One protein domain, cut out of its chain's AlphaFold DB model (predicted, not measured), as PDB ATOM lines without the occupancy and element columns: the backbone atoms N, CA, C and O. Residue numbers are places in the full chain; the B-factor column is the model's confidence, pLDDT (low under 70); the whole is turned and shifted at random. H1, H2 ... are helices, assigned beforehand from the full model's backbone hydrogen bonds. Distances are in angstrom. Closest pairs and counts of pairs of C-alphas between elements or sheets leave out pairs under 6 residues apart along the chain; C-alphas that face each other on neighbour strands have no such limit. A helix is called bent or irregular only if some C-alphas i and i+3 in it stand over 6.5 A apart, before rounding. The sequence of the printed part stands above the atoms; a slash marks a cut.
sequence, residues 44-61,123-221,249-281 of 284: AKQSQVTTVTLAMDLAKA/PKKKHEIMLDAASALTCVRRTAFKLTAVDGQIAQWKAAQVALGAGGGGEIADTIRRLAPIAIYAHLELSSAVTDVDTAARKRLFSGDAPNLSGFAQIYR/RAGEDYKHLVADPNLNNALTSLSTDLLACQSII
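AT A GLANCE: This is residues 44 to 61, 123 to 221 and 249 to 281 of the 284 residues of an uncharacterized protein of Caulobacter sp. AP07 (UniProt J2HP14). A long rod of helices: H2 and arm H4b run side by side in opposite directions, H1 packs on one side of that pair and arm H7b on the other. H3, arm H4a, H6 and arm H7a make a head at one end; beyond the other end a tail, residues 209 to 221 with H5, sticks out free. The printed part has 150 residues with seven named helices, H1 to H7 in order, and no named strand: all helix. The whole is loose, with a radius of gyration of the C-alphas of 20.3 A and spans of 73 by 31 by 25 A.

HOW THE PARTS SIT: H4, residues 171 to 206, is the hub, touching five other helices; assigned as one helix by its hydrogen bonds, it is bent, with C-alphas 184 and 187 7.7 A apart. Its arms H4a, residues 171 to 184, and H4b, residues 187 to 206, stand at a steep tilt of 48 degrees. H2, residues 123 to 145, touches H4b at a shallow tilt of 6 degrees, opposite ways; the closest C-alphas, of Ala 133 and Ala 201, are 6.1 A apart. H1, residues 52 to 61, touches H2 at residues 137 to 145 alone, closest at the C-alphas of Met 56 and Arg 141, 5.3 A, and H4b at residues 187 to 194 alone, closest at those of Val 52 and His 187, 4.6 A. H1, H2 and H4b form an up and down bundle, each running against the one before. H7, residues 261 to 279, assigned as one helix by its hydrogen bonds, is bent too, with C-alphas 268 and 271 7.7 A apart, into H7a, residues 261 to 268, and H7b, residues 271 to 279. H7b touches H2 at residues 136 to 143 alone, closest at the C-alphas of Ala 136 and Cys 277, 5.0 A; H1 and H7b are apart. H3, residues 154 to 164, and H4a form a helical hairpin, closest at the C-alphas of Trp 157 and Ala 180, 5.5 A. H6, residues 255 to 258, touches H4a at residues 172 to 176 alone, closest at the C-alphas of Ile 172 and Lys 255, 6.8 A. H5, residues 213 to 221, touches no helix. Every O i to N i+4 pair is within hydrogen-bond range in H1, H2, H3, H4b, H7a and H7b, against 8 of 10 in H4a and 4 of 5 in H5; H6 is too short for one.

IN THESE COORDINATES: H4b measures 28.5 A from C-alpha 187 at (5.534, -24.484, -32.709) to C-alpha 206 at (4.762, -30.866, -4.921), H2 32.6 A and H4a 19.6 A. H4a is irregular, with C-alphas 178 and 181 6.9 A apart. H7b ends at C-alpha 279, (8.826, -39.408, -20.048).

THE WHOLE: The farthest C-alphas, of Tyr 220 and Arg 249, are 73.2 A apart. Residues 62 to 122 and 222 to 248 are not printed, with C-alpha gaps of 22.7 A and 70.3 A. Of the links printed whole, H6 to H7 is tight and the others are short. Mean pLDDT of the printed part is 70.6; 46 residues are under 70, among them 204 to 221.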
ATOM      1  N   ALA A  44      10.851 -15.008 -24.953       52.75
ATOM      2  CA  ALA A  44       9.490 -15.327 -25.408       52.75
ATOM      3  C   ALA A  44       8.495 -15.832 -24.343       52.75
ATOM      4  O   ALA A  44       8.560 -16.974 -23.894       52.75
ATOM      5  N   LYS A  45       7.486 -15.017 -24.004       61.09
ATOM      6  CA  LYS A  45       6.345 -15.504 -23.210       61.09
ATOM      7  C   LYS A  45       5.595 -16.574 -24.006       61.09
ATOM      8  O   LYS A  45       5.492 -16.474 -25.224       61.09
ATOM      9  N   GLN A  46       4.981 -17.538 -23.321       61.56
ATOM     10  CA  GLN A  46       4.206 -18.608 -23.964       61.56
ATOM     11  C   GLN A  46       3.135 -18.084 -24.942       61.56
ATOM     12  O   GLN A  46       2.928 -18.659 -26.007       61.56
ATOM     13  N   SER A  47       2.516 -16.939 -24.633       57.44
ATOM     14  CA  SER A  47       1.536 -16.260 -25.493       57.44
ATOM     15  C   SER A  47       2.114 -15.634 -26.774       57.44
ATOM     16  O   SER A  47       1.355 -15.134 -27.597       57.44
ATOM     17  N   GLN A  48       3.438 -15.637 -26.946       66.62
ATOM     18  CA  GLN A  48       4.151 -15.062 -28.091       66.62
ATOM     19  C   GLN A  48       4.782 -16.130 -29.002       66.62
ATOM     20  O   GLN A  48       5.360 -15.781 -30.030       66.62
ATOM     21  N   VAL A  49       4.681 -17.420 -28.658       70.69
ATOM     22  CA  VAL A  49       5.288 -18.510 -29.437       70.69
ATOM     23  C   VAL A  49       4.506 -18.729 -30.730       70.69
ATOM     24  O   VAL A  49       3.428 -19.314 -30.730       70.69
ATOM     25  N   THR A  50       5.062 -18.250 -31.842       76.94
ATOM     26  CA  THR A  50       4.468 -18.358 -33.190       76.94
ATOM     27  C   THR A  50       5.371 -19.075 -34.197       76.94
ATOM     28  O   THR A  50       4.962 -19.315 -35.330       76.94
ATOM     29  N   THR A  51       6.592 -19.433 -33.786       82.94
ATOM     30  CA  THR A  51       7.617 -20.094 -34.608       82.94
ATOM     31  C   THR A  51       8.333 -21.187 -33.810       82.94
ATOM     32  O   THR A  51       8.329 -21.173 -32.574       82.94
ATOM     33  N   VAL A  52       8.956 -22.140 -34.507       82.56
ATOM     34  CA  VAL A  52       9.785 -23.204 -33.922       82.56
ATOM     35  C   VAL A  52      10.974 -22.601 -33.177       82.56
ATOM     36  O   VAL A  52      11.289 -23.047 -32.076       82.56
ATOM     37  N   THR A  53      11.588 -21.548 -33.717       84.19
ATOM     38  CA  THR A  53      12.689 -20.828 -33.060       84.19
ATOM     39  C   THR A  53      12.245 -20.215 -31.732       84.19
ATOM     40  O   THR A  53      12.913 -20.408 -30.720       84.19
ATOM     41  N   LEU A  54      11.075 -19.565 -31.682       80.88
ATOM     42  CA  LEU A  54      10.551 -19.011 -30.427       80.88
ATOM     43  C   LEU A  54      10.203 -20.107 -29.408       80.88
ATOM     44  O   LEU A  54      10.416 -19.918 -28.212       80.88
ATOM     45  N   ALA A  55       9.709 -21.263 -29.861       79.12
ATOM     46  CA  ALA A  55       9.474 -22.416 -28.988       79.12
ATOM     47  C   ALA A  55      10.793 -23.001 -28.441       79.12
ATOM     48  O   ALA A  55      10.876 -23.383 -27.273       79.12
ATOM     49  N   MET A  56      11.841 -23.032 -29.270       82.69
ATOM     50  CA  MET A  56      13.188 -23.458 -28.888       82.69
ATOM     51  C   MET A  56      13.809 -22.514 -27.846       82.69
ATOM     52  O   MET A  56      14.411 -22.984 -26.877       82.69
ATOM     53  N   ASP A  57      13.641 -21.202 -28.021       81.25
ATOM     54  CA  ASP A  57      14.112 -20.185 -27.078       81.25
ATOM     55  C   ASP A  57      13.361 -20.258 -25.746       81.25
ATOM     56  O   ASP A  57      13.986 -20.183 -24.687       81.25
ATOM     57  N   LEU A  58      12.044 -20.501 -25.778       81.50
ATOM     58  CA  LEU A  58      11.254 -20.764 -24.575       81.50
ATOM     59  C   LEU A  58      11.778 -22.005 -23.829       81.50
ATOM     60  O   LEU A  58      12.041 -21.929 -22.630       81.50
ATOM     61  N   ALA A  59      11.993 -23.128 -24.525       78.00
ATOM     62  CA  ALA A  59      12.541 -24.342 -23.913       78.00
ATOM     63  C   ALA A  59      13.927 -24.100 -23.289       78.00
ATOM     64  O   ALA A  59      14.216 -24.602 -22.200       78.00
ATOM     65  N   LYS A  60      14.780 -23.301 -23.947       78.81
ATOM     66  CA  LYS A  60      16.083 -22.896 -23.407       78.81
ATOM     67  C   LYS A  60      15.934 -22.055 -22.138       78.81
ATOM     68  O   LYS A  60      16.594 -22.367 -21.154       78.81
ATOM     69  N   ALA A  61      15.093 -21.025 -22.153       75.88
ATOM     70  CA  ALA A  61      14.895 -20.158 -20.995       75.88
ATOM     71  C   ALA A  61      14.399 -20.957 -19.780       75.88
ATOM     72  O   ALA A  61      14.947 -20.832 -18.690       75.88
ATOM     73  N   PRO A 123      16.070 -32.009  -0.227       57.28
ATOM     74  CA  PRO A 123      16.730 -31.172  -1.226       57.28
ATOM     75  C   PRO A 123      17.344 -31.988  -2.360       57.28
ATOM     76  O   PRO A 123      17.343 -31.552  -3.504       57.28
ATOM     77  N   LYS A 124      17.795 -33.210  -2.056       59.50
ATOM     78  CA  LYS A 124      18.341 -34.146  -3.033       59.50
ATOM     79  C   LYS A 124      17.290 -34.582  -4.058       59.50
ATOM     80  O   LYS A 124      17.546 -34.480  -5.251       59.50
ATOM     81  N   LYS A 125      16.093 -34.988  -3.623       64.50
ATOM     82  CA  LYS A 125      15.000 -35.363  -4.542       64.50
ATOM     83  C   LYS A 125      14.508 -34.183  -5.373       64.50
ATOM     84  O   LYS A 125      14.188 -34.351  -6.542       64.50
ATOM     85  N   LYS A 126      14.444 -32.978  -4.796       61.97
ATOM     86  CA  LYS A 126      14.023 -31.776  -5.542       61.97
ATOM     87  C   LYS A 126      15.070 -31.331  -6.552       61.97
ATOM     88  O   LYS A 126      14.705 -30.973  -7.665       61.97
ATOM     89  N   HIS A 127      16.344 -31.423  -6.187       63.66
ATOM     90  CA  HIS A 127      17.463 -31.237  -7.100       63.66
ATOM     91  C   HIS A 127      17.395 -32.231  -8.270       63.66
ATOM     92  O   HIS A 127      17.445 -31.812  -9.420       63.66
ATOM     93  N   GLU A 128      17.170 -33.521  -8.000       67.38
ATOM     94  CA  GLU A 128      16.972 -34.543  -9.042       67.38
ATOM     95  C   GLU A 128      15.775 -34.217  -9.956       67.38
ATOM     96  O   GLU A 128      15.921 -34.248 -11.171       67.38
ATOM     97  N   ILE A 129      14.625 -33.795  -9.412       69.94
ATOM     98  CA  ILE A 129      13.455 -33.396 -10.223       69.94
ATOM     99  C   ILE A 129      13.748 -32.166 -11.103       69.94
ATOM    100  O   ILE A 129      13.266 -32.089 -12.233       69.94
ATOM    101  N   MET A 130      14.512 -31.191 -10.604       69.81
ATOM    102  CA  MET A 130      14.899 -30.011 -11.388       69.81
ATOM    103  C   MET A 130      15.873 -30.372 -12.511       69.81
ATOM    104  O   MET A 130      15.702 -29.895 -13.632       69.81
ATOM    105  N   LEU A 131      16.829 -31.269 -12.250       70.44
ATOM    106  CA  LEU A 131      17.728 -31.799 -13.277       70.44
ATOM    107  C   LEU A 131      16.982 -32.656 -14.315       70.44
ATOM    108  O   LEU A 131      17.249 -32.524 -15.511       70.44
ATOM    109  N   ASP A 132      16.008 -33.472 -13.895       74.81
ATOM    110  CA  ASP A 132      15.119 -34.218 -14.797       74.81
ATOM    111  C   ASP A 132      14.345 -33.254 -15.714       74.81
ATOM    112  O   ASP A 132      14.265 -33.472 -16.926       74.81
ATOM    113  N   ALA A 133      13.817 -32.154 -15.163       71.81
ATOM    114  CA  ALA A 133      13.113 -31.122 -15.928       71.81
ATOM    115  C   ALA A 133      14.030 -30.406 -16.929       71.81
ATOM    116  O   ALA A 133      13.673 -30.263 -18.100       71.81
ATOM    117  N   ALA A 134      15.235 -30.010 -16.513       72.94
ATOM    118  CA  ALA A 134      16.224 -29.404 -17.403       72.94
ATOM    119  C   ALA A 134      16.668 -30.367 -18.523       72.94
ATOM    120  O   ALA A 134      16.841 -29.965 -19.681       72.94
ATOM    121  N   SER A 135      16.802 -31.658 -18.212       73.00
ATOM    122  CA  SER A 135      17.097 -32.712 -19.186       73.00
ATOM    123  C   SER A 135      15.955 -32.887 -20.195       73.00
ATOM    124  O   SER A 135      16.192 -32.858 -21.407       73.00
ATOM    125  N   ALA A 136      14.708 -32.952 -19.719       74.62
ATOM    126  CA  ALA A 136      13.511 -33.019 -20.556       74.62
ATOM    127  C   ALA A 136      13.397 -31.807 -21.498       74.62
ATOM    128  O   ALA A 136      13.181 -31.968 -22.699       74.62
ATOM    129  N   LEU A 137      13.640 -30.591 -21.003       79.75
ATOM    130  CA  LEU A 137      13.627 -29.367 -21.818       79.75
ATOM    131  C   LEU A 137      14.786 -29.311 -22.820       79.75
ATOM    132  O   LEU A 137      14.617 -28.846 -23.948       79.75
ATOM    133  N   THR A 138      15.957 -29.842 -22.457       77.19
ATOM    134  CA  THR A 138      17.077 -30.015 -23.395       77.19
ATOM    135  C   THR A 138      16.706 -30.993 -24.516       77.19
ATOM    136  O   THR A 138      17.053 -30.751 -25.674       77.19
ATOM    137  N   CYS A 139      15.978 -32.067 -24.198       73.69
ATOM    138  CA  CYS A 139      15.438 -33.006 -25.180       73.69
ATOM    139  C   CYS A 139      14.434 -32.316 -26.120       73.69
ATOM    140  O   CYS A 139      14.647 -32.341 -27.333       73.69
ATOM    141  N   VAL A 140      13.435 -31.597 -25.584       75.81
ATOM    142  CA  VAL A 140      12.459 -30.824 -26.384       75.81
ATOM    143  C   VAL A 140      13.171 -29.846 -27.321       75.81
ATOM    144  O   VAL A 140      12.861 -29.776 -28.510       75.81
ATOM    145  N   ARG A 141      14.198 -29.144 -26.826       82.50
ATOM    146  CA  ARG A 141      15.008 -28.221 -27.628       82.50
ATOM    147  C   ARG A 141      15.763 -28.923 -28.764       82.50
ATOM    148  O   ARG A 141      15.834 -28.386 -29.866       82.50
ATOM    149  N   ARG A 142      16.334 -30.110 -28.523       72.75
ATOM    150  CA  ARG A 142      17.005 -30.910 -29.568       72.75
ATOM    151  C   ARG A 142      16.022 -31.371 -30.642       72.75
ATOM    152  O   ARG A 142      16.378 -31.354 -31.816       72.75
ATOM    153  N   THR A 143      14.802 -31.739 -30.258       77.12
ATOM    154  CA  THR A 143      13.724 -32.070 -31.200       77.12
ATOM    155  C   THR A 143      13.314 -30.842 -32.016       77.12
ATOM    156  O   THR A 143      13.274 -30.920 -33.241       77.12
ATOM    157  N   ALA A 144      13.134 -29.681 -31.374       76.44
ATOM    158  CA  ALA A 144      12.840 -28.413 -32.049       76.44
ATOM    159  C   ALA A 144      13.928 -28.008 -33.058       76.44
ATOM    160  O   ALA A 144      13.617 -27.537 -34.149       76.44
ATOM    161  N   PHE A 145      15.206 -28.232 -32.732       78.12
ATOM    162  CA  PHE A 145      16.326 -27.895 -33.614       78.12
ATOM    163  C   PHE A 145      16.223 -28.580 -34.988       78.12
ATOM    164  O   PHE A 145      16.468 -27.938 -36.010       78.12
ATOM    165  N   LYS A 146      15.781 -29.849 -35.024       82.62
ATOM    166  CA  LYS A 146      15.555 -30.610 -36.271       82.62
ATOM    167  C   LYS A 146      14.459 -30.001 -37.160       82.62
ATOM    168  O   LYS A 146      14.393 -30.322 -38.341       82.62
ATOM    169  N   LEU A 147      13.610 -29.138 -36.599       85.50
ATOM    170  CA  LEU A 147      12.470 -28.507 -37.266       85.50
ATOM    171  C   LEU A 147      12.692 -27.019 -37.570       85.50
ATOM    172  O   LEU A 147      11.790 -26.363 -38.079       85.50
ATOM    173  N   THR A 148      13.873 -26.461 -37.299       82.06
ATOM    174  CA  THR A 148      14.158 -25.026 -37.520       82.06
ATOM    175  C   THR A 148      13.961 -24.582 -38.973       82.06
ATOM    176  O   THR A 148      13.536 -23.455 -39.221       82.06
ATOM    177  N   ALA A 149      14.176 -25.481 -39.939       80.75
ATOM    178  CA  ALA A 149      13.915 -25.226 -41.356       80.75
ATOM    179  C   ALA A 149      12.434 -24.915 -41.665       80.75
ATOM    180  O   ALA A 149      12.143 -24.254 -42.664       80.75
ATOM    181  N   VAL A 150      11.501 -25.341 -40.802       83.00
ATOM    182  CA  VAL A 150      10.061 -25.099 -40.965       83.00
ATOM    183  C   VAL A 150       9.734 -23.610 -40.903       83.00
ATOM    184  O   VAL A 150       8.891 -23.168 -41.678       83.00
ATOM    185  N   ASP A 151      10.409 -22.821 -40.061       79.81
ATOM    186  CA  ASP A 151      10.081 -21.402 -39.840       79.81
ATOM    187  C   ASP A 151      10.104 -20.574 -41.132       79.81
ATOM    188  O   ASP A 151       9.211 -19.761 -41.369       79.81
ATOM    189  N   GLY A 152      11.075 -20.836 -42.015       77.69
ATOM    190  CA  GLY A 152      11.172 -20.189 -43.328       77.69
ATOM    191  C   GLY A 152      10.174 -20.716 -44.368       77.69
ATOM    192  O   GLY A 152      10.036 -20.135 -45.443       77.69
ATOM    193  N   GLN A 153       9.473 -21.810 -44.065       81.06
ATOM    194  CA  GLN A 153       8.615 -22.543 -44.993       81.06
ATOM    195  C   GLN A 153       7.141 -22.584 -44.561       81.06
ATOM    196  O   GLN A 153       6.317 -23.066 -45.334       81.06
ATOM    197  N   ILE A 154       6.756 -22.060 -43.386       78.25
ATOM    198  CA  ILE A 154       5.369 -22.119 -42.870       78.25
ATOM    199  C   ILE A 154       4.351 -21.615 -43.905       78.25
ATOM    200  O   ILE A 154       3.303 -22.231 -44.102       78.25
ATOM    201  N   ALA A 155       4.645 -20.505 -44.589       78.06
ATOM    202  CA  ALA A 155       3.765 -19.961 -45.623       78.06
ATOM    203  C   ALA A 155       3.620 -20.912 -46.827       78.06
ATOM    204  O   ALA A 155       2.523 -21.059 -47.364       78.06
ATOM    205  N   GLN A 156       4.703 -21.594 -47.206       78.44
ATOM    206  CA  GLN A 156       4.717 -22.568 -48.299       78.44
ATOM    207  C   GLN A 156       3.963 -23.846 -47.912       78.44
ATOM    208  O   GLN A 156       3.170 -24.336 -48.708       78.44
ATOM    209  N   TRP A 157       4.114 -24.328 -46.674       80.50
ATOM    210  CA  TRP A 157       3.339 -25.448 -46.132       80.50
ATOM    211  C   TRP A 157       1.836 -25.144 -46.074       80.50
ATOM    212  O   TRP A 157       1.031 -25.980 -46.483       80.50
ATOM    213  N   LYS A 158       1.440 -23.932 -45.652       78.69
ATOM    214  CA  LYS A 158       0.035 -23.477 -45.686       78.69
ATOM    215  C   LYS A 158      -0.508 -23.424 -47.111       78.69
ATOM    216  O   LYS A 158      -1.600 -23.924 -47.369       78.69
ATOM    217  N   ALA A 159       0.256 -22.845 -48.037       76.94
ATOM    218  CA  ALA A 159      -0.126 -22.773 -49.444       76.94
ATOM    219  C   ALA A 159      -0.284 -24.174 -50.057       76.94
ATOM    220  O   ALA A 159      -1.295 -24.445 -50.701       76.94
ATOM    221  N   ALA A 160       0.654 -25.085 -49.786       77.88
ATOM    222  CA  ALA A 160       0.614 -26.464 -50.259       77.88
ATOM    223  C   ALA A 160      -0.563 -27.258 -49.661       77.88
ATOM    224  O   ALA A 160      -1.233 -27.992 -50.386       77.88
ATOM    225  N   GLN A 161      -0.870 -27.076 -48.369       76.81
ATOM    226  CA  GLN A 161      -2.027 -27.706 -47.719       76.81
ATOM    227  C   GLN A 161      -3.346 -27.282 -48.379       76.81
ATOM    228  O   GLN A 161      -4.207 -28.124 -48.631       76.81
ATOM    229  N   VAL A 162      -3.499 -25.989 -48.685       76.25
ATOM    230  CA  VAL A 162      -4.694 -25.457 -49.357       76.25
ATOM    231  C   VAL A 162      -4.757 -25.925 -50.815       76.25
ATOM    232  O   VAL A 162      -5.815 -26.362 -51.267       76.25
ATOM    233  N   ALA A 163      -3.633 -25.893 -51.538       69.44
ATOM    234  CA  ALA A 163      -3.564 -26.263 -52.952       69.44
ATOM    235  C   ALA A 163      -3.776 -27.770 -53.201       69.44
ATOM    236  O   ALA A 163      -4.394 -28.154 -54.193       69.44
ATOM    237  N   LEU A 164      -3.289 -28.639 -52.307       69.00
ATOM    238  CA  LEU A 164      -3.289 -30.100 -52.491       69.00
ATOM    239  C   LEU A 164      -4.330 -30.836 -51.628       69.00
ATOM    240  O   LEU A 164      -4.620 -32.017 -51.871       69.00
ATOM    241  N   GLY A 165      -4.931 -30.144 -50.655       55.06
ATOM    242  CA  GLY A 165      -5.926 -30.686 -49.730       55.06
ATOM    243  C   GLY A 165      -7.240 -31.126 -50.383       55.06
ATOM    244  O   GLY A 165      -7.882 -32.028 -49.856       55.06
ATOM    245  N   ALA A 166      -7.614 -30.564 -51.538       54.41
ATOM    246  CA  ALA A 166      -8.924 -30.803 -52.163       54.41
ATOM    247  C   ALA A 166      -8.903 -31.564 -53.510       54.41
ATOM    248  O   ALA A 166      -9.972 -31.862 -54.036       54.41
ATOM    249  N   GLY A 167      -7.740 -31.895 -54.096       49.12
ATOM    250  CA  GLY A 167      -7.739 -32.524 -55.433       49.12
ATOM    251  C   GLY A 167      -6.423 -33.050 -56.017       49.12
ATOM    252  O   GLY A 167      -6.412 -33.457 -57.176       49.12
ATOM    253  N   GLY A 168      -5.309 -33.058 -55.275       52.94
ATOM    254  CA  GLY A 168      -4.046 -33.618 -55.779       52.94
ATOM    255  C   GLY A 168      -4.001 -35.148 -55.679       52.94
ATOM    256  O   GLY A 168      -4.080 -35.685 -54.581       52.94
ATOM    257  N   GLY A 169      -3.854 -35.873 -56.787       61.50
ATOM    258  CA  GLY A 169      -3.491 -37.297 -56.757       61.50
ATOM    259  C   GLY A 169      -1.970 -37.477 -56.774       61.50
ATOM    260  O   GLY A 169      -1.293 -36.769 -57.519       61.50
ATOM    261  N   GLY A 170      -1.438 -38.413 -55.980       70.94
ATOM    262  CA  GLY A 170      -0.025 -38.817 -56.000       70.94
ATOM    263  C   GLY A 170       0.696 -38.704 -54.650       70.94
ATOM    264  O   GLY A 170       0.275 -37.973 -53.757       70.94
ATOM    265  N   GLU A 171       1.835 -39.392 -54.542       76.81
ATOM    266  CA  GLU A 171       2.619 -39.572 -53.307       76.81
ATOM    267  C   GLU A 171       3.016 -38.253 -52.615       76.81
ATOM    268  O   GLU A 171       3.010 -38.151 -51.387       76.81
ATOM    269  N   ILE A 172       3.299 -37.205 -53.395       77.00
ATOM    270  CA  ILE A 172       3.640 -35.868 -52.882       77.00
ATOM    271  C   ILE A 172       2.428 -35.198 -52.228       77.00
ATOM    272  O   ILE A 172       2.553 -34.614 -51.154       77.00
ATOM    273  N   ALA A 173       1.246 -35.300 -52.844       75.94
ATOM    274  CA  ALA A 173       0.024 -34.725 -52.288       75.94
ATOM    275  C   ALA A 173      -0.378 -35.440 -50.992       75.94
ATOM    276  O   ALA A 173      -0.745 -34.780 -50.021       75.94
ATOM    277  N   ASP A 174      -0.236 -36.766 -50.946       79.81
ATOM    278  CA  ASP A 174      -0.506 -37.556 -49.741       79.81
ATOM    279  C   ASP A 174       0.493 -37.241 -48.617       79.81
ATOM    280  O   ASP A 174       0.102 -37.051 -47.463       79.81
ATOM    281  N   THR A 175       1.776 -37.087 -48.956       80.06
ATOM    282  CA  THR A 175       2.816 -36.689 -47.995       80.06
ATOM    283  C   THR A 175       2.566 -35.283 -47.449       80.06
ATOM    284  O   THR A 175       2.642 -35.081 -46.238       80.06
ATOM    285  N   ILE A 176       2.191 -34.320 -48.296       81.38
ATOM    286  CA  ILE A 176       1.870 -32.954 -47.858       81.38
ATOM    287  C   ILE A 176       0.615 -32.936 -46.982       81.38
ATOM    288  O   ILE A 176       0.620 -32.268 -45.953       81.38
ATOM    289  N   ARG A 177      -0.437 -33.700 -47.304       77.75
ATOM    290  CA  ARG A 177      -1.618 -33.800 -46.425       77.75
ATOM    291  C   ARG A 177      -1.273 -34.326 -45.036       77.75
ATOM    292  O   ARG A 177      -1.846 -33.852 -44.059       77.75
ATOM    293  N   ARG A 178      -0.346 -35.284 -44.953       81.69
ATOM    294  CA  ARG A 178       0.120 -35.848 -43.681       81.69
ATOM    295  C   ARG A 178       0.988 -34.862 -42.898       81.69
ATOM    296  O   ARG A 178       0.778 -34.690 -41.704       81.69
ATOM    297  N   LEU A 179       1.967 -34.240 -43.553       82.81
ATOM    298  CA  LEU A 179       3.019 -33.475 -42.877       82.81
ATOM    299  C   LEU A 179       2.701 -31.987 -42.710       82.81
ATOM    300  O   LEU A 179       3.167 -31.385 -41.748       82.81
ATOM    301  N   ALA A 180       1.896 -31.382 -43.590       82.06
ATOM    302  CA  ALA A 180       1.614 -29.950 -43.531       82.06
ATOM    303  C   ALA A 180       0.941 -29.503 -42.223       82.06
ATOM    304  O   ALA A 180       1.397 -28.504 -41.671       82.06
ATOM    305  N   PRO A 181      -0.074 -30.206 -41.672       81.94
ATOM    306  CA  PRO A 181      -0.637 -29.831 -40.375       81.94
ATOM    307  C   PRO A 181       0.431 -29.829 -39.275       81.94
ATOM    308  O   PRO A 181       0.518 -28.872 -38.510       81.94
ATOM    309  N   ILE A 182       1.290 -30.852 -39.257       81.88
ATOM    310  CA  ILE A 182       2.369 -30.990 -38.274       81.88
ATOM    311  C   ILE A 182       3.370 -29.843 -38.433       81.88
ATOM    312  O   ILE A 182       3.677 -29.160 -37.467       81.88
ATOM    313  N   ALA A 183       3.825 -29.556 -39.655       78.00
ATOM    314  CA  ALA A 183       4.756 -28.461 -39.921       78.00
ATOM    315  C   ALA A 183       4.167 -27.094 -39.522       78.00
ATOM    316  O   ALA A 183       4.832 -26.282 -38.883       78.00
ATOM    317  N   ILE A 184       2.898 -26.838 -39.843       79.25
ATOM    318  CA  ILE A 184       2.227 -25.566 -39.543       79.25
ATOM    319  C   ILE A 184       2.059 -25.359 -38.033       79.25
ATOM    320  O   ILE A 184       2.216 -24.234 -37.555       79.25
ATOM    321  N   TYR A 185       1.754 -26.426 -37.291       80.56
ATOM    322  CA  TYR A 185       1.460 -26.373 -35.858       80.56
ATOM    323  C   TYR A 185       2.604 -26.857 -34.955       80.56
ATOM    324  O   TYR A 185       2.452 -26.830 -33.736       80.56
ATOM    325  N   ALA A 186       3.774 -27.194 -35.510       76.06
ATOM    326  CA  ALA A 186       4.932 -27.689 -34.760       76.06
ATOM    327  C   ALA A 186       5.320 -26.776 -33.585       76.06
ATOM    328  O   ALA A 186       5.633 -27.249 -32.497       76.06
ATOM    329  N   HIS A 187       5.252 -25.455 -33.770       76.44
ATOM    330  CA  HIS A 187       5.534 -24.484 -32.709       76.44
ATOM    331  C   HIS A 187       4.563 -24.585 -31.515       76.44
ATOM    332  O   HIS A 187       4.980 -24.378 -30.375       76.44
ATOM    333  N   LEU A 188       3.290 -24.930 -31.752       78.62
ATOM    334  CA  LEU A 188       2.300 -25.137 -30.690       78.62
ATOM    335  C   LEU A 188       2.545 -26.453 -29.956       78.62
ATOM    336  O   LEU A 188       2.492 -26.464 -28.731       78.62
ATOM    337  N   GLU A 189       2.855 -27.534 -30.677       78.69
ATOM    338  CA  GLU A 189       3.189 -28.825 -30.059       78.69
ATOM    339  C   GLU A 189       4.436 -28.714 -29.172       78.69
ATOM    340  O   GLU A 189       4.440 -29.189 -28.038       78.69
ATOM    341  N   LEU A 190       5.463 -27.999 -29.637       78.56
ATOM    342  CA  LEU A 190       6.667 -27.715 -28.856       78.56
ATOM    343  C   LEU A 190       6.367 -26.867 -27.610       78.56
ATOM    344  O   LEU A 190       6.848 -27.180 -26.521       78.56
ATOM    345  N   SER A 191       5.551 -25.817 -27.746       76.12
ATOM    346  CA  SER A 191       5.121 -24.971 -26.620       76.12
ATOM    347  C   SER A 191       4.290 -25.752 -25.590       76.12
ATOM    348  O   SER A 191       4.485 -25.610 -24.378       76.12
ATOM    349  N   SER A 192       3.403 -26.634 -26.063       79.00
ATOM    350  CA  SER A 192       2.642 -27.551 -25.212       79.00
ATOM    351  C   SER A 192       3.577 -28.493 -24.466       79.00
ATOM    352  O   SER A 192       3.482 -28.594 -23.250       79.00
ATOM    353  N   ALA A 193       4.558 -29.090 -25.149       76.31
ATOM    354  CA  ALA A 193       5.492 -30.010 -24.514       76.31
ATOM    355  C   ALA A 193       6.327 -29.351 -23.406       76.31
ATOM    356  O   ALA A 193       6.545 -29.965 -22.362       76.31
ATOM    357  N   VAL A 194       6.747 -28.093 -23.586       78.19
ATOM    358  CA  VAL A 194       7.387 -27.306 -22.515       78.19
ATOM    359  C   VAL A 194       6.442 -27.128 -21.319       78.19
ATOM    360  O   VAL A 194       6.858 -27.296 -20.174       78.19
ATOM    361  N   THR A 195       5.164 -26.844 -21.576       79.88
ATOM    362  CA  THR A 195       4.135 -26.668 -20.532       79.88
ATOM    363  C   THR A 195       3.848 -27.961 -19.780       79.88
ATOM    364  O   THR A 195       3.659 -27.943 -18.564       79.88
ATOM    365  N   ASP A 196       3.835 -29.087 -20.485       80.56
ATOM    366  CA  ASP A 196       3.628 -30.408 -19.900       80.56
ATOM    367  C   ASP A 196       4.807 -30.788 -19.001       80.56
ATOM    368  O   ASP A 196       4.594 -31.236 -17.873       80.56
ATOM    369  N   VAL A 197       6.046 -30.522 -19.441       74.75
ATOM    370  CA  VAL A 197       7.241 -30.685 -18.598       74.75
ATOM    371  C   VAL A 197       7.158 -29.784 -17.367       74.75
ATOM    372  O   VAL A 197       7.362 -30.268 -16.257       74.75
ATOM    373  N   ASP A 198       6.789 -28.509 -17.519       74.75
ATOM    374  CA  ASP A 198       6.600 -27.590 -16.391       74.75
ATOM    375  C   ASP A 198       5.529 -28.094 -15.410       74.75
ATOM    376  O   ASP A 198       5.700 -28.031 -14.189       74.75
ATOM    377  N   THR A 199       4.417 -28.606 -15.933       73.19
ATOM    378  CA  THR A 199       3.288 -29.106 -15.143       73.19
ATOM    379  C   THR A 199       3.673 -30.377 -14.393       73.19
ATOM    380  O   THR A 199       3.412 -30.480 -13.192       73.19
ATOM    381  N   ALA A 200       4.355 -31.313 -15.053       72.06
ATOM    382  CA  ALA A 200       4.860 -32.543 -14.452       72.06
ATOM    383  C   ALA A 200       5.975 -32.272 -13.428       72.06
ATOM    384  O   ALA A 200       5.950 -32.849 -12.340       72.06
ATOM    385  N   ALA A 201       6.890 -31.340 -13.713       71.50
ATOM    386  CA  ALA A 201       7.929 -30.894 -12.787       71.50
ATOM    387  C   ALA A 201       7.311 -30.308 -11.522       71.50
ATOM    388  O   ALA A 201       7.660 -30.713 -10.416       71.50
ATOM    389  N   ARG A 202       6.351 -29.385 -11.670       69.50
ATOM    390  CA  ARG A 202       5.610 -28.817 -10.538       69.50
ATOM    391  C   ARG A 202       4.894 -29.916  -9.773       69.50
ATOM    392  O   ARG A 202       5.058 -29.994  -8.562       69.50
ATOM    393  N   LYS A 203       4.152 -30.786 -10.464       70.19
ATOM    394  CA  LYS A 203       3.453 -31.912  -9.840       70.19
ATOM    395  C   LYS A 203       4.423 -32.743  -9.005       70.19
ATOM    396  O   LYS A 203       4.140 -32.921  -7.833       70.19
ATOM    397  N   ARG A 204       5.586 -33.143  -9.537       68.88
ATOM    398  CA  ARG A 204       6.612 -33.918  -8.809       68.88
ATOM    399  C   ARG A 204       7.263 -33.155  -7.658       68.88
ATOM    400  O   ARG A 204       7.429 -33.710  -6.576       68.88
ATOM    401  N   LEU A 205       7.587 -31.875  -7.850       65.00
ATOM    402  CA  LEU A 205       8.127 -31.008  -6.793       65.00
ATOM    403  C   LEU A 205       7.149 -30.839  -5.621       65.00
ATOM    404  O   LEU A 205       7.586 -30.609  -4.488       65.00
ATOM    405  N   PHE A 206       5.846 -30.957  -5.896       60.25
ATOM    406  CA  PHE A 206       4.762 -30.866  -4.921       60.25
ATOM    407  C   PHE A 206       4.136 -32.227  -4.538       60.25
ATOM    408  O   PHE A 206       3.274 -32.240  -3.665       60.25
ATOM    409  N   SER A 207       4.551 -33.361  -5.127       53.88
ATOM    410  CA  SER A 207       3.947 -34.693  -4.902       53.88
ATOM    411  C   SER A 207       4.672 -35.565  -3.870       53.88
ATOM    412  O   SER A 207       4.432 -36.767  -3.817       53.88
ATOM    413  N   GLY A 208       5.567 -35.002  -3.062       45.97
ATOM    414  CA  GLY A 208       6.057 -35.655  -1.845       45.97
ATOM    415  C   GLY A 208       5.224 -35.191  -0.659       45.97
ATOM    416  O   GLY A 208       4.952 -33.994  -0.588       45.97
ATOM    417  N   ASP A 209       4.832 -36.118   0.224       42.66
ATOM    418  CA  ASP A 209       4.065 -35.888   1.455       42.66
ATOM    419  C   ASP A 209       4.390 -34.540   2.090       42.66
ATOM    420  O   ASP A 209       5.320 -34.384   2.887       42.66
ATOM    421  N   ALA A 210       3.578 -33.544   1.749       35.94
ATOM    422  CA  ALA A 210       3.496 -32.387   2.586       35.94
ATOM    423  C   ALA A 210       3.001 -32.849   3.945       35.94
ATOM    424  O   ALA A 210       1.960 -33.514   3.985       35.94
ATOM    425  N   PRO A 211       3.635 -32.462   5.079       35.59
ATOM    426  CA  PRO A 211       2.812 -32.166   6.220       35.59
ATOM    427  C   PRO A 211       1.891 -31.091   5.682       35.59
ATOM    428  O   PRO A 211       2.269 -29.943   5.448       35.59
ATOM    429  N   ASN A 212       0.710 -31.559   5.323       38.34
ATOM    430  CA  ASN A 212      -0.353 -30.778   4.794       38.34
ATOM    431  C   ASN A 212      -0.510 -29.658   5.835       38.34
ATOM    432  O   ASN A 212      -0.942 -29.906   6.959       38.34
ATOM    433  N   LEU A 213      -0.034 -28.441   5.549       37.44
ATOM    434  CA  LEU A 213      -0.268 -27.298   6.444       37.44
ATOM    435  C   LEU A 213      -1.780 -27.090   6.514       37.44
ATOM    436  O   LEU A 213      -2.375 -26.962   7.583       37.44
ATOM    437  N   SER A 214      -2.416 -27.257   5.356       34.00
ATOM    438  CA  SER A 214      -3.832 -27.500   5.198       34.00
ATOM    439  C   SER A 214      -4.286 -28.882   5.659       34.00
ATOM    440  O   SER A 214      -5.351 -29.237   5.256       34.00
ATOM    441  N   GLY A 215      -3.578 -29.679   6.460       34.19
ATOM    442  CA  GLY A 215      -3.945 -31.040   6.925       34.19
ATOM    443  C   GLY A 215      -3.711 -31.220   8.398       34.19
ATOM    444  O   GLY A 215      -4.479 -31.895   9.051       34.19
ATOM    445  N   PHE A 216      -2.810 -30.434   8.958       37.12
ATOM    446  CA  PHE A 216      -3.025 -29.871  10.274       37.12
ATOM    447  C   PHE A 216      -4.299 -29.003  10.297       37.12
ATOM    448  O   PHE A 216      -5.120 -29.146  11.198       37.12
ATOM    449  N   ALA A 217      -4.537 -28.179   9.265       34.06
ATOM    450  CA  ALA A 217      -5.777 -27.407   9.125       34.06
ATOM    451  C   ALA A 217      -6.918 -28.115   8.349       34.06
ATOM    452  O   ALA A 217      -8.060 -27.698   8.504       34.06
ATOM    453  N   GLN A 218      -6.685 -29.184   7.565       34.22
ATOM    454  CA  GLN A 218      -7.745 -30.055   7.001       34.22
ATOM    455  C   GLN A 218      -8.078 -31.186   7.947       34.22
ATOM    456  O   GLN A 218      -9.240 -31.462   7.990       34.22
ATOM    457  N   ILE A 219      -7.243 -31.781   8.797       40.38
ATOM    458  CA  ILE A 219      -7.795 -32.667   9.855       40.38
ATOM    459  C   ILE A 219      -8.774 -31.869  10.742       40.38
ATOM    460  O   ILE A 219      -9.791 -32.391  11.192       40.38
ATOM    461  N   TYR A 220      -8.531 -30.562  10.871       35.56
ATOM    462  CA  TYR A 220      -9.435 -29.587  11.474       35.56
ATOM    463  C   TYR A 220     -10.647 -29.199  10.580       35.56
ATOM    464  O   TYR A 220     -11.772 -29.162  11.065       35.56
ATOM    465  N   ARG A 221     -10.480 -28.945   9.267       35.56
ATOM    466  CA  ARG A 221     -11.576 -28.570   8.326       35.56
ATOM    467  C   ARG A 221     -12.322 -29.748   7.671       35.56
ATOM    468  O   ARG A 221     -13.458 -29.592   7.253       35.56
ATOM    469  N   ARG A 249      -3.446 -28.422 -61.519       53.78
ATOM    470  CA  ARG A 249      -2.275 -29.312 -61.402       53.78
ATOM    471  C   ARG A 249      -1.082 -28.538 -60.813       53.78
ATOM    472  O   ARG A 249      -0.585 -27.651 -61.490       53.78
ATOM    473  N   ALA A 250      -0.605 -28.896 -59.616       48.97
ATOM    474  CA  ALA A 250       0.560 -28.250 -58.979       48.97
ATOM    475  C   ALA A 250       1.444 -29.223 -58.165       48.97
ATOM    476  O   ALA A 250       2.061 -28.850 -57.174       48.97
ATOM    477  N   GLY A 251       1.492 -30.505 -58.539       52.28
ATOM    478  CA  GLY A 251       2.308 -31.495 -57.820       52.28
ATOM    479  C   GLY A 251       3.823 -31.281 -57.950       52.28
ATOM    480  O   GLY A 251       4.569 -31.803 -57.128       52.28
ATOM    481  N   GLU A 252       4.292 -30.539 -58.958       57.81
ATOM    482  CA  GLU A 252       5.725 -30.282 -59.171       57.81
ATOM    483  C   GLU A 252       6.264 -29.112 -58.339       57.81
ATOM    484  O   GLU A 252       7.359 -29.224 -57.793       57.81
ATOM    485  N   ASP A 253       5.470 -28.055 -58.154       63.31
ATOM    486  CA  ASP A 253       5.896 -26.800 -57.510       63.31
ATOM    487  C   ASP A 253       6.159 -26.928 -56.001       63.31
ATOM    488  O   ASP A 253       6.750 -26.035 -55.398       63.31
ATOM    489  N   TYR A 254       5.731 -28.033 -55.379       69.12
ATOM    490  CA  TYR A 254       5.886 -28.291 -53.941       69.12
ATOM    491  C   TYR A 254       6.778 -29.497 -53.622       69.12
ATOM    492  O   TYR A 254       6.910 -29.867 -52.453       69.12
ATOM    493  N   LYS A 255       7.415 -30.110 -54.632       71.50
ATOM    494  CA  LYS A 255       8.320 -31.259 -54.437       71.50
ATOM    495  C   LYS A 255       9.449 -30.947 -53.459       71.50
ATOM    496  O   LYS A 255       9.831 -31.814 -52.681       71.50
ATOM    497  N   HIS A 256       9.957 -29.715 -53.461       75.38
ATOM    498  CA  HIS A 256      11.054 -29.293 -52.588       75.38
ATOM    499  C   HIS A 256      10.695 -29.326 -51.097       75.38
ATOM    500  O   HIS A 256      11.587 -29.545 -50.287       75.38
ATOM    501  N   LEU A 257       9.415 -29.173 -50.726       72.44
ATOM    502  CA  LEU A 257       8.971 -29.243 -49.324       72.44
ATOM    503  C   LEU A 257       9.087 -30.653 -48.742       72.44
ATOM    504  O   LEU A 257       9.308 -30.812 -47.547       72.44
ATOM    505  N   VAL A 258       8.949 -31.673 -49.591       78.44
ATOM    506  CA  VAL A 258       9.028 -33.089 -49.201       78.44
ATOM    507  C   VAL A 258      10.335 -33.747 -49.646       78.44
ATOM    508  O   VAL A 258      10.517 -34.941 -49.423       78.44
ATOM    509  N   ALA A 259      11.246 -32.990 -50.260       80.62
ATOM    510  CA  ALA A 259      12.519 -33.501 -50.761       80.62
ATOM    511  C   ALA A 259      13.558 -33.732 -49.654       80.62
ATOM    512  O   ALA A 259      14.521 -34.456 -49.888       80.62
ATOM    513  N   ASP A 260      13.380 -33.134 -48.471       82.56
ATOM    514  CA  ASP A 260      14.275 -33.330 -47.329       82.56
ATOM    515  C   ASP A 260      13.808 -34.521 -46.466       82.56
ATOM    516  O   ASP A 260      12.858 -34.394 -45.681       82.56
ATOM    517  N   PRO A 261      14.464 -35.693 -46.568       80.50
ATOM    518  CA  PRO A 261      14.079 -36.867 -45.795       80.50
ATOM    519  C   PRO A 261      14.308 -36.678 -44.290       80.50
ATOM    520  O   PRO A 261      13.595 -37.282 -43.490       80.50
ATOM    521  N   ASN A 262      15.261 -35.836 -43.877       77.00
ATOM    522  CA  ASN A 262      15.546 -35.605 -42.462       77.00
ATOM    523  C   ASN A 262      14.446 -34.766 -41.815       77.00
ATOM    524  O   ASN A 262      13.981 -35.104 -40.726       77.00
ATOM    525  N   LEU A 263      13.989 -33.720 -42.508       81.06
ATOM    526  CA  LEU A 263      12.864 -32.903 -42.060       81.06
ATOM    527  C   LEU A 263      11.566 -33.719 -42.015       81.06
ATOM    528  O   LEU A 263      10.837 -33.665 -41.026       81.06
ATOM    529  N   ASN A 264      11.300 -34.534 -43.041       80.38
ATOM    530  CA  ASN A 264      10.118 -35.398 -43.073       80.38
ATOM    531  C   ASN A 264      10.110 -36.421 -41.931       80.38
ATOM    532  O   ASN A 264       9.070 -36.639 -41.302       80.38
ATOM    533  N   ASN A 265      11.263 -37.032 -41.644       81.56
ATOM    534  CA  ASN A 265      11.412 -37.950 -40.519       81.56
ATOM    535  C   ASN A 265      11.190 -37.224 -39.189       81.56
ATOM    536  O   ASN A 265      10.439 -37.728 -38.360       81.56
ATOM    537  N   ALA A 266      11.759 -36.027 -39.015       78.12
ATOM    538  CA  ALA A 266      11.580 -35.221 -37.809       78.12
ATOM    539  C   ALA A 266      10.122 -34.778 -37.594       78.12
ATOM    540  O   ALA A 266       9.640 -34.794 -36.466       78.12
ATOM    541  N   LEU A 267       9.397 -34.417 -38.660       77.50
ATOM    542  CA  LEU A 267       7.964 -34.110 -38.586       77.50
ATOM    543  C   LEU A 267       7.143 -35.358 -38.242       77.50
ATOM    544  O   LEU A 267       6.226 -35.292 -37.432       77.50
ATOM    545  N   THR A 268       7.488 -36.509 -38.819       85.50
ATOM    546  CA  THR A 268       6.775 -37.770 -38.562       85.50
ATOM    547  C   THR A 268       7.002 -38.272 -37.132       85.50
ATOM    548  O   THR A 268       6.071 -38.782 -36.515       85.50
ATOM    549  N   SER A 269       8.215 -38.118 -36.592       81.56
ATOM    550  CA  SER A 269       8.561 -38.552 -35.235       81.56
ATOM    551  C   SER A 269       8.244 -37.520 -34.154       81.56
ATOM    552  O   SER A 269       8.386 -37.854 -32.983       81.56
ATOM    553  N   LEU A 270       7.805 -36.301 -34.504       76.25
ATOM    554  CA  LEU A 270       7.684 -35.174 -33.571       76.25
ATOM    555  C   LEU A 270       6.915 -35.536 -32.295       76.25
ATOM    556  O   LEU A 270       7.449 -35.396 -31.198       76.25
ATOM    557  N   SER A 271       5.691 -36.050 -32.428       78.88
ATOM    558  CA  SER A 271       4.857 -36.408 -31.274       78.88
ATOM    559  C   SER A 271       5.507 -37.495 -30.406       78.88
ATOM    560  O   SER A 271       5.552 -37.370 -29.184       78.88
ATOM    561  N   THR A 272       6.080 -38.532 -31.025       81.00
ATOM    562  CA  THR A 272       6.768 -39.618 -30.311       81.00
ATOM    563  C   THR A 272       8.026 -39.122 -29.595       81.00
ATOM    564  O   THR A 272       8.242 -39.468 -28.435       81.00
ATOM    565  N   ASP A 273       8.824 -38.275 -30.248       77.69
ATOM    566  CA  ASP A 273      10.032 -37.680 -29.678       77.69
ATOM    567  C   ASP A 273       9.681 -36.765 -28.492       77.69
ATOM    568  O   ASP A 273      10.364 -36.796 -27.469       77.69
ATOM    569  N   LEU A 274       8.595 -35.983 -28.578       75.81
ATOM    570  CA  LEU A 274       8.141 -35.125 -27.476       75.81
ATOM    571  C   LEU A 274       7.599 -35.928 -26.292       75.81
ATOM    572  O   LEU A 274       7.949 -35.612 -25.155       75.81
ATOM    573  N   LEU A 275       6.836 -36.995 -26.535       79.69
ATOM    574  CA  LEU A 275       6.406 -37.922 -25.482       79.69
ATOM    575  C   LEU A 275       7.608 -38.584 -24.794       79.69
ATOM    576  O   LEU A 275       7.647 -38.680 -23.568       79.69
ATOM    577  N   ALA A 276       8.630 -38.982 -25.560       77.44
ATOM    578  CA  ALA A 276       9.868 -39.511 -25.001       77.44
ATOM    579  C   ALA A 276      10.585 -38.464 -24.131       77.44
ATOM    580  O   ALA A 276      11.000 -38.781 -23.016       77.44
ATOM    581  N   CYS A 277      10.661 -37.203 -24.572       76.25
ATOM    582  CA  CYS A 277      11.219 -36.123 -23.756       76.25
ATOM    583  C   CYS A 277      10.422 -35.893 -22.460       76.25
ATOM    584  O   CYS A 277      11.019 -35.696 -21.406       76.25
ATOM    585  N   GLN A 278       9.089 -35.950 -22.511       79.31
ATOM    586  CA  GLN A 278       8.224 -35.825 -21.331       79.31
ATOM    587  C   GLN A 278       8.367 -37.018 -20.375       79.31
ATOM    588  O   GLN A 278       8.300 -36.853 -19.161       79.31
ATOM    589  N   SER A 279       8.628 -38.220 -20.890       76.94
ATOM    590  CA  SER A 279       8.826 -39.408 -20.048       76.94
ATOM    591  C   SER A 279      10.051 -39.303 -19.129       76.94
ATOM    592  O   SER A 279      10.056 -39.910 -18.060       76.94
ATOM    593  N   ILE A 280      11.043 -38.467 -19.477       73.44
ATOM    594  CA  ILE A 280      12.227 -38.189 -18.639       73.44
ATOM    595  C   ILE A 280      11.807 -37.648 -17.269       73.44
ATOM    596  O   ILE A 280      12.422 -37.978 -16.260       73.44
ATOM    597  N   ILE A 281      10.721 -36.871 -17.209       68.19
ATOM    598  CA  ILE A 281      10.207 -36.351 -15.945       68.19
ATOM    599  C   ILE A 281       9.220 -37.305 -15.252       68.19
ATOM    600  O   ILE A 281       8.667 -36.941 -14.222       68.19
TER     601      ILE A 281